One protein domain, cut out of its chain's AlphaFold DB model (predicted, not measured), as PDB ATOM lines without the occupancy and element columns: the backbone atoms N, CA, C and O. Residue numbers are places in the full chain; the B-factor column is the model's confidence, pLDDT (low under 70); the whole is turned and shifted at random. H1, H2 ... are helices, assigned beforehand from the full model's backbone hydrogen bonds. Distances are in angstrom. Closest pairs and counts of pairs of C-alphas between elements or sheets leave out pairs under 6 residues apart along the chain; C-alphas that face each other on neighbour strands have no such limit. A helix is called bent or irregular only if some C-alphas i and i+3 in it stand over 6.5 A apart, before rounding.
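Overview. This is residues 27 to 87 of the 155 residues of an uncharacterized protein of Schistosoma rodhaini (UniProt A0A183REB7). This is an open, strung-out chain of four helices with no shared core: the longest helix, H4, makes one end of the long axis, and at the other end the loop of residues 44 to 53 folds the chain back between H2 and the short H3. H1, a single short turn of helix before H2, packs on no other helix, and residues 64 to 74, of which 70 to 74 belong to H4, stick out from the rest, as do residues 80 to 85. The printed part has 61 residues with four named helices, in the order H1, H2, H3, H4, and no named strand; its class is all helix. The whole is only just loose, close to extended, with a radius of gyration of the C-alphas of 15.4 A. Its outline is elongated, with spans of 46 by 28 by 18 A.

Along the chain. Begin with H4, residues 70 to 81, the longest helix with 12 residues. Find C-alpha 70 at (50.810, -31.818, 19.939); from there the helix runs 16.9 A to C-alpha 81 at (44.929, -45.386, 11.820), and x, y and z are each lower at its last C-alpha than at its first. Look next at H2, residues 34 to 43, which runs 14.3 A from Gln 34 to Ser 43; C-alpha 43 stands at (33.285, -24.999, 32.828). Between these two along the chain you will find H3, residues 54 to 58, five residues and 6.2 A from first to last C-alpha. The printed part begins with H1, residues 27 to 31, also five residues, 6.4 A from first to last C-alpha; look for C-alpha 27 at (33.636, -46.674, 37.253). None of the four helices is bent or irregular.

Arrangement. Start again at H4, which touches no helix. It is apart from H1, from H2 and from H3, with no C-alpha of those helices within 8 A of it. Go back along the chain to H3 and compare it with H2: these two only just touch, with 3 pairs of C-alphas within 8 A. Their closest C-alphas are those of Ser 43, the last residue of H2, and Leu 57 in H3, 7.2 A apart. From centre to centre H2 and H3 are 12.6 A apart. Then look at H1, which also touches no helix: it is apart from H2, which follows it in the chain, and from H3. No two of the helices form a hairpin. On the backbone atoms, every O i to N i+4 pair inside H1, H2, H3 and H4 is within hydrogen-bond range.

Size, cuts and confidence. Take the C-alphas of Lys 49 and Ile 85, the two farthest apart in the domain, at 46.9 A. The first and last printed C-alphas, those of Gln 27 and Asn 87, are 21.8 A apart. Without the stretches that stand free, the remaining 44 residues span 45 by 25 by 16 A, with a radius of gyration of 14.1 A. The printed part has no cut. Follow its links from H1: the one to H2 is tight, with 2 residues; the one from H2 to H3 is short, with 10; the one from H3 to H4 is long, with 11. In the B-factor column, the mean pLDDT of the printed part is 90.1. The model's confidence is low, under 70, in residues 27 to 30 and residues 85 to 87, and the mean over H1 is 64, while that over H3 is 98.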
ATOM      1  N   GLN A  27      32.254 -46.342  37.621       60.56
ATOM      2  CA  GLN A  27      33.636 -46.674  37.253       60.56
ATOM      3  C   GLN A  27      34.286 -45.575  36.420       60.56
ATOM      4  O   GLN A  27      35.462 -45.283  36.609       60.56
ATOM      5  N   PHE A  28      33.525 -44.912  35.545       60.34
ATOM      6  CA  PHE A  28      34.031 -43.739  34.827       60.34
ATOM      7  C   PHE A  28      34.381 -42.609  35.804       60.34
ATOM      8  O   PHE A  28      35.444 -42.008  35.693       60.34
ATOM      9  N   ARG A  29      33.543 -42.378  36.828       60.44
ATOM     10  CA  ARG A  29      33.826 -41.394  37.886       60.44
ATOM     11  C   ARG A  29      35.075 -41.714  38.713       60.44
ATOM     12  O   ARG A  29      35.727 -40.784  39.158       60.44
ATOM     13  N   LYS A  30      35.418 -42.990  38.921       63.62
ATOM     14  CA  LYS A  30      36.629 -43.381  39.669       63.62
ATOM     15  C   LYS A  30      37.923 -43.248  38.857       63.62
ATOM     16  O   LYS A  30      38.985 -43.114  39.446       63.62
ATOM     17  N   GLN A  31      37.839 -43.302  37.528       74.81
ATOM     18  CA  GLN A  31      39.009 -43.330  36.641       74.81
ATOM     19  C   GLN A  31      39.543 -41.943  36.262       74.81
ATOM     20  O   GLN A  31      40.622 -41.834  35.687       74.81
ATOM     21  N   GLN A  32      38.794 -40.880  36.546       83.75
ATOM     22  CA  GLN A  32      39.159 -39.528  36.146       83.75
ATOM     23  C   GLN A  32      39.911 -38.793  37.262       83.75
ATOM     24  O   GLN A  32      39.641 -38.957  38.450       83.75
ATOM     25  N   SER A  33      40.873 -37.950  36.877       90.88
ATOM     26  CA  SER A  33      41.657 -37.181  37.848       90.88
ATOM     27  C   SER A  33      40.817 -36.088  38.523       90.88
ATOM     28  O   SER A  33      39.932 -35.485  37.909       90.88
ATOM     29  N   GLN A  34      41.149 -35.748  39.773       92.06
ATOM     30  CA  GLN A  34      40.481 -34.657  40.495       92.06
ATOM     31  C   GLN A  34      40.574 -33.318  39.742       92.06
ATOM     32  O   GLN A  34      39.611 -32.551  39.716       92.06
ATOM     33  N   LYS A  35      41.705 -33.059  39.072       94.00
ATOM     34  CA  LYS A  35      41.914 -31.858  38.247       94.00
ATOM     35  C   LYS A  35      40.921 -31.795  37.087       94.00
ATOM     36  O   LYS A  35      40.325 -30.747  36.856       94.00
ATOM     37  N   PHE A  36      40.688 -32.913  36.400       94.88
ATOM     38  CA  PHE A  36      39.685 -32.984  35.336       94.88
ATOM     39  C   PHE A  36      38.269 -32.738  35.873       94.88
ATOM     40  O   PHE A  36      37.521 -31.932  35.320       94.88
ATOM     41  N   HIS A  37      37.914 -33.354  37.002       94.12
ATOM     42  CA  HIS A  37      36.608 -33.133  37.628       94.12
ATOM     43  C   HIS A  37      36.372 -31.677  38.031       94.12
ATOM     44  O   HIS A  37      35.280 -31.146  37.815       94.12
ATOM     45  N   ASN A  38      37.383 -31.019  38.598       95.19
ATOM     46  CA  ASN A  38      37.297 -29.611  38.979       95.19
ATOM     47  C   ASN A  38      37.138 -28.705  37.751       95.19
ATOM     48  O   ASN A  38      36.304 -27.799  37.767       95.19
ATOM     49  N   PHE A  39      37.846 -29.009  36.659       96.88
ATOM     50  CA  PHE A  39      37.696 -28.292  35.394       96.88
ATOM     51  C   PHE A  39      36.269 -28.399  34.840       96.88
ATOM     52  O   PHE A  39      35.681 -27.397  34.430       96.88
ATOM     53  N   LEU A  40      35.680 -29.600  34.871       96.31
ATOM     54  CA  LEU A  40      34.293 -29.805  34.450       96.31
ATOM     55  C   LEU A  40      33.308 -29.028  35.328       96.31
ATOM     56  O   LEU A  40      32.410 -28.380  34.803       96.31
ATOM     57  N   LYS A  41      33.491 -29.026  36.655       95.75
ATOM     58  CA  LYS A  41      32.650 -28.225  37.561       95.75
ATOM     59  C   LYS A  41      32.700 -26.734  37.219       95.75
ATOM     60  O   LYS A  41      31.658 -26.089  37.195       95.75
ATOM     61  N   ALA A  42      33.892 -26.203  36.947       96.31
ATOM     62  CA  ALA A  42      34.070 -24.796  36.609       96.31
ATOM     63  C   ALA A  42      33.458 -24.453  35.238       96.31
ATOM     64  O   ALA A  42      32.670 -23.512  35.130       96.31
ATOM     65  N   SER A  43      33.767 -25.235  34.200       97.06
ATOM     66  CA  SER A  43      33.285 -24.999  32.828       97.06
ATOM     67  C   SER A  43      31.774 -25.192  32.671       97.06
ATOM     68  O   SER A  43      31.141 -24.457  31.917       97.06
ATOM     69  N   LEU A  44      31.174 -26.107  33.437       97.25
ATOM     70  CA  LEU A  44      29.735 -26.390  33.423       97.25
ATOM     71  C   LEU A  44      28.955 -25.592  34.480       97.25
ATOM     72  O   LEU A  44      27.883 -26.008  34.930       97.25
ATOM     73  N   THR A  45      29.470 -24.429  34.889       97.69
ATOM     74  CA  THR A  45      28.761 -23.549  35.825       97.69
ATOM     75  C   THR A  45      27.424 -23.102  35.224       97.69
ATOM     76  O   THR A  45      27.373 -22.446  34.177       97.69
ATOM     77  N   LYS A  46      26.329 -23.446  35.921       97.81
ATOM     78  CA  LYS A  46      24.952 -23.127  35.510       97.81
ATOM     79  C   LYS A  46      24.704 -21.624  35.403       97.81
ATOM     80  O   LYS A  46      24.158 -21.166  34.409       97.81
ATOM     81  N   SER A  47      25.097 -20.867  36.427       96.12
ATOM     82  CA  SER A  47      24.905 -19.416  36.459       96.12
ATOM     83  C   SER A  47      25.855 -18.732  35.482       96.12
ATOM     84  O   SER A  47      27.068 -18.801  35.655       96.12
ATOM     85  N   GLU A  48      25.305 -18.024  34.499       95.12
ATOM     86  CA  GLU A  48      26.091 -17.294  33.497       95.12
ATOM     87  C   GLU A  48      26.979 -16.225  34.131       95.12
ATOM     88  O   GLU A  48      28.156 -16.127  33.803       95.12
ATOM     89  N   LYS A  49      26.456 -15.504  35.131       96.19
ATOM     90  CA  LYS A  49      27.197 -14.460  35.857       96.19
ATOM     91  C   LYS A  49      28.425 -14.991  36.604       96.19
ATOM     92  O   LYS A  49      29.353 -14.235  36.857       96.19
ATOM     93  N   LYS A  50      28.417 -16.272  36.995       96.81
ATOM     94  CA  LYS A  50      29.530 -16.928  37.705       96.81
ATOM     95  C   LYS A  50      30.366 -17.828  36.796       96.81
ATOM     96  O   LYS A  50      31.324 -18.435  37.268       96.81
ATOM     97  N   ARG A  51      29.988 -17.970  35.524       97.25
ATOM     98  CA  ARG A  51      30.697 -18.839  34.592       97.25
ATOM     99  C   ARG A  51      32.072 -18.227  34.301       97.25
ATOM    100  O   ARG A  51      32.142 -17.051  33.948       97.25
ATOM    101  N   PRO A  52      33.166 -18.989  34.454       98.00
ATOM    102  CA  PRO A  52      34.500 -18.472  34.190       98.00
ATOM    103  C   PRO A  52      34.652 -18.111  32.710       98.00
ATOM    104  O   PRO A  52      34.178 -18.825  31.825       98.00
ATOM    105  N   THR A  53      35.348 -17.007  32.442       98.25
ATOM    106  CA  THR A  53      35.728 -16.622  31.079       98.25
ATOM    107  C   THR A  53      36.719 -17.630  30.492       98.25
ATOM    108  O   THR A  53      37.391 -18.359  31.226       98.25
ATOM    109  N   ALA A  54      36.880 -17.642  29.164       98.12
ATOM    110  CA  ALA A  54      37.875 -18.493  28.504       98.12
ATOM    111  C   ALA A  54      39.289 -18.266  29.072       98.12
ATOM    112  O   ALA A  54      39.999 -19.216  29.390       98.12
ATOM    113  N   GLN A  55      39.657 -17.004  29.309       98.00
ATOM    114  CA  GLN A  55      40.929 -16.635  29.927       98.00
ATOM    115  C   GLN A  55      41.105 -17.219  31.343       98.00
ATOM    116  O   GLN A  55      42.219 -17.580  31.724       98.00
ATOM    117  N   ALA A  56      40.031 -17.301  32.135       97.69
ATOM    118  CA  ALA A  56      40.076 -17.924  33.457       97.69
ATOM    119  C   ALA A  56      40.186 -19.455  33.358       97.69
ATOM    120  O   ALA A  56      40.958 -20.061  34.097       97.69
ATOM    121  N   LEU A  57      39.483 -20.081  32.406       98.00
ATOM    122  CA  LEU A  57      39.578 -21.524  32.155       98.00
ATOM    123  C   LEU A  57      40.972 -21.954  31.678       98.00
ATOM    124  O   LEU A  57      41.448 -23.010  32.090       98.00
ATOM    125  N   LEU A  58      41.656 -21.130  30.879       97.38
ATOM    126  CA  LEU A  58      43.030 -21.392  30.424       97.38
ATOM    127  C   LEU A  58      44.060 -21.400  31.565       97.38
ATOM    128  O   LEU A  58      45.104 -22.033  31.440       97.38
ATOM    129  N   ARG A  59      43.769 -20.746  32.698       97.25
ATOM    130  CA  ARG A  59      44.626 -20.762  33.899       97.25
ATOM    131  C   ARG A  59      44.415 -21.991  34.790       97.25
ATOM    132  O   ARG A  59      45.154 -22.176  35.752       97.25
ATOM    133  N   HIS A  60      43.412 -22.819  34.509       97.62
ATOM    134  CA  HIS A  60      43.077 -23.974  35.339       97.62
ATOM    135  C   HIS A  60      44.155 -25.072  35.255       97.62
ATOM    136  O   HIS A  60      44.652 -25.380  34.174       97.62
ATOM    137  N   GLU A  61      44.451 -25.748  36.372       95.50
ATOM    138  CA  GLU A  61      45.502 -26.783  36.474       95.50
ATOM    139  C   GLU A  61      45.356 -27.958  35.498       95.50
ATOM    140  O   GLU A  61      46.309 -28.686  35.237       95.50
ATOM    141  N   PHE A  62      44.137 -28.205  35.019       96.38
ATOM    142  CA  PHE A  62      43.874 -29.244  34.023       96.38
ATOM    143  C   PHE A  62      44.418 -28.867  32.640       96.38
ATOM    144  O   PHE A  62      44.892 -29.742  31.932       96.38
ATOM    145  N   VAL A  63      44.368 -27.584  32.275       95.94
ATOM    146  CA  VAL A  63      44.768 -27.084  30.949       95.94
ATOM    147  C   VAL A  63      46.193 -26.527  30.969       95.94
ATOM    148  O   VAL A  63      46.911 -26.628  29.983       95.94
ATOM    149  N   ASN A  64      46.642 -25.999  32.106       94.69
ATOM    150  CA  ASN A  64      47.976 -25.421  32.271       94.69
ATOM    151  C   ASN A  64      49.070 -26.478  32.557       94.69
ATOM    152  O   ASN A  64      49.952 -26.276  33.388       94.69
ATOM    153  N   GLN A  65      48.977 -27.656  31.938       93.25
ATOM    154  CA  GLN A  65      49.904 -28.764  32.183       93.25
ATOM    155  C   GLN A  65      51.017 -28.765  31.133       93.25
ATOM    156  O   GLN A  65      50.712 -28.708  29.942       93.25
ATOM    157  N   PRO A  66      52.293 -28.944  31.522       92.06
ATOM    158  CA  PRO A  66      53.410 -28.933  30.571       92.06
ATOM    159  C   PRO A  66      53.356 -30.087  29.557       92.06
ATOM    160  O   PRO A  66      53.989 -30.034  28.508       92.06
ATOM    161  N   HIS A  67      52.593 -31.142  29.851       91.06
ATOM    162  CA  HIS A  67      52.491 -32.337  29.014       91.06
ATOM    163  C   HIS A  67      51.378 -32.267  27.957       91.06
ATOM    164  O   HIS A  67      51.270 -33.176  27.131       91.06
ATOM    165  N   LEU A  68      50.566 -31.201  27.941       93.69
ATOM    166  CA  LEU A  68      49.553 -30.981  26.907       93.69
ATOM    167  C   LEU A  68      50.206 -30.444  25.629       93.69
ATOM    168  O   LEU A  68      50.171 -29.257  25.324       93.69
ATOM    169  N   THR A  69      50.828 -31.353  24.881       95.62
ATOM    170  CA  THR A  69      51.548 -31.049  23.640       95.62
ATOM    171  C   THR A  69      50.878 -31.699  22.430       95.62
ATOM    172  O   THR A  69      50.102 -32.650  22.552       95.62
ATOM    173  N   ARG A  70      51.249 -31.241  21.225       96.25
ATOM    174  CA  ARG A  70      50.810 -31.818  19.939       96.25
ATOM    175  C   ARG A  70      51.051 -33.333  19.838       96.25
ATOM    176  O   ARG A  70      50.358 -34.010  19.081       96.25
ATOM    177  N   LEU A  71      51.990 -33.881  20.614       94.38
ATOM    178  CA  LEU A  71      52.292 -35.314  20.646       94.38
ATOM    179  C   LEU A  71      51.087 -36.163  21.062       94.38
ATOM    180  O   LEU A  71      50.903 -37.251  20.523       94.38
ATOM    181  N   LEU A  72      50.234 -35.665  21.965       93.94
ATOM    182  CA  LEU A  72      49.031 -36.392  22.371       93.94
ATOM    183  C   LEU A  72      48.048 -36.540  21.199       93.94
ATOM    184  O   LEU A  72      47.486 -37.612  20.994       93.94
ATOM    185  N   THR A  73      47.894 -35.496  20.385       94.62
ATOM    186  CA  THR A  73      47.072 -35.538  19.168       94.62
ATOM    187  C   THR A  73      47.657 -36.489  18.131       94.62
ATOM    188  O   THR A  73      46.925 -37.291  17.560       94.62
ATOM    189  N   LEU A  74      48.976 -36.446  17.908       93.06
ATOM    190  CA  LEU A  74      49.644 -37.378  16.992       93.06
ATOM    191  C   LEU A  74      49.464 -38.831  17.443       93.06
ATOM    192  O   LEU A  74      49.162 -39.691  16.620       93.06
ATOM    193  N   LYS A  75      49.556 -39.094  18.752       90.25
ATOM    194  CA  LYS A  75      49.280 -40.407  19.341       90.25
ATOM    195  C   LYS A  75      47.849 -40.870  19.057       90.25
ATOM    196  O   LYS A  75      47.666 -42.021  18.683       90.25
ATOM    197  N   LEU A  76      46.853 -39.991  19.193       92.50
ATOM    198  CA  LEU A  76      45.460 -40.315  18.861       92.50
ATOM    199  C   LEU A  76      45.287 -40.647  17.372       92.50
ATOM    200  O   LEU A  76      44.650 -41.644  17.037       92.50
ATOM    201  N   LEU A  77      45.888 -39.858  16.480       94.19
ATOM    202  CA  LEU A  77      45.831 -40.111  15.037       94.19
ATOM    203  C   LEU A  77      46.474 -41.453  14.670       94.19
ATOM    204  O   LEU A  77      45.901 -42.211  13.892       94.19
ATOM    205  N   GLU A  78      47.623 -41.774  15.264       90.69
ATOM    206  CA  GLU A  78      48.296 -43.056  15.048       90.69
ATOM    207  C   GLU A  78      47.452 -44.227  15.570       90.69
ATOM    208  O   GLU A  78      47.244 -45.204  14.851       90.69
ATOM    209  N   THR A  79      46.879 -44.103  16.776       89.69
ATOM    210  CA  THR A  79      45.975 -45.130  17.330       89.69
ATOM    211  C   THR A  79      44.745 -45.356  16.460       89.69
ATOM    212  O   THR A  79      44.271 -46.480  16.347       89.69
ATOM    213  N   ASN A  80      44.215 -44.299  15.839       89.62
ATOM    214  CA  ASN A  80      43.020 -44.386  15.012       89.62
ATOM    215  C   ASN A  80      43.308 -45.037  13.654       89.62
ATOM    216  O   ASN A  80      42.504 -45.839  13.188       89.62
ATOM    217  N   ARG A  81      44.465 -44.731  13.052       91.19
ATOM    218  CA  ARG A  81      44.929 -45.386  11.820       91.19
ATOM    219  C   ARG A  81      45.196 -46.871  12.047       91.19
ATOM    220  O   ARG A  81      44.875 -47.679  11.183       91.19
ATOM    221  N   ASN A  82      45.750 -47.217  13.212       88.81
ATOM    222  CA  ASN A  82      46.204 -48.565  13.533       88.81
ATOM    223  C   ASN A  82      45.803 -48.995  14.965       88.81
ATOM    224  O   ASN A  82      46.642 -48.980  15.874       88.81
ATOM    225  N   PRO A  83      44.554 -49.451  15.197       81.94
ATOM    226  CA  PRO A  83      44.043 -49.721  16.548       81.94
ATOM    227  C   PRO A  83      44.780 -50.847  17.295       81.94
ATOM    228  O   PRO A  83      44.801 -50.859  18.525       81.94
ATOM    229  N   ASN A  84      45.444 -51.759  16.578       75.38
ATOM    230  CA  ASN A  84      46.137 -52.918  17.158       75.38
ATOM    231  C   ASN A  84      47.612 -52.659  17.528       75.38
ATOM    232  O   ASN A  84      48.232 -53.492  18.184       75.38
ATOM    233  N   ILE A  85      48.197 -51.522  17.127       69.12
ATOM    234  CA  ILE A  85      49.639 -51.250  17.304       69.12
ATOM    235  C   ILE A  85      49.950 -50.675  18.698       69.12
ATOM    236  O   ILE A  85      51.068 -50.793  19.210       69.12
ATOM    237  N   THR A  86      48.965 -50.068  19.359       60.91
ATOM    238  CA  THR A  86      49.236 -49.185  20.499       60.91
ATOM    239  C   THR A  86      49.548 -49.864  21.831       60.91
ATOM    240  O   THR A  86      50.056 -49.192  22.726       60.91
ATOM    241  N   ASN A  87      49.314 -51.169  21.979       58.31
ATOM    242  CA  ASN A  87      49.577 -51.852  23.251       58.31
ATOM    243  C   ASN A  87      51.080 -52.031  23.541       58.31
ATOM    244  O   ASN A  87      51.459 -52.088  24.704       58.31
TER     245      ASN A  87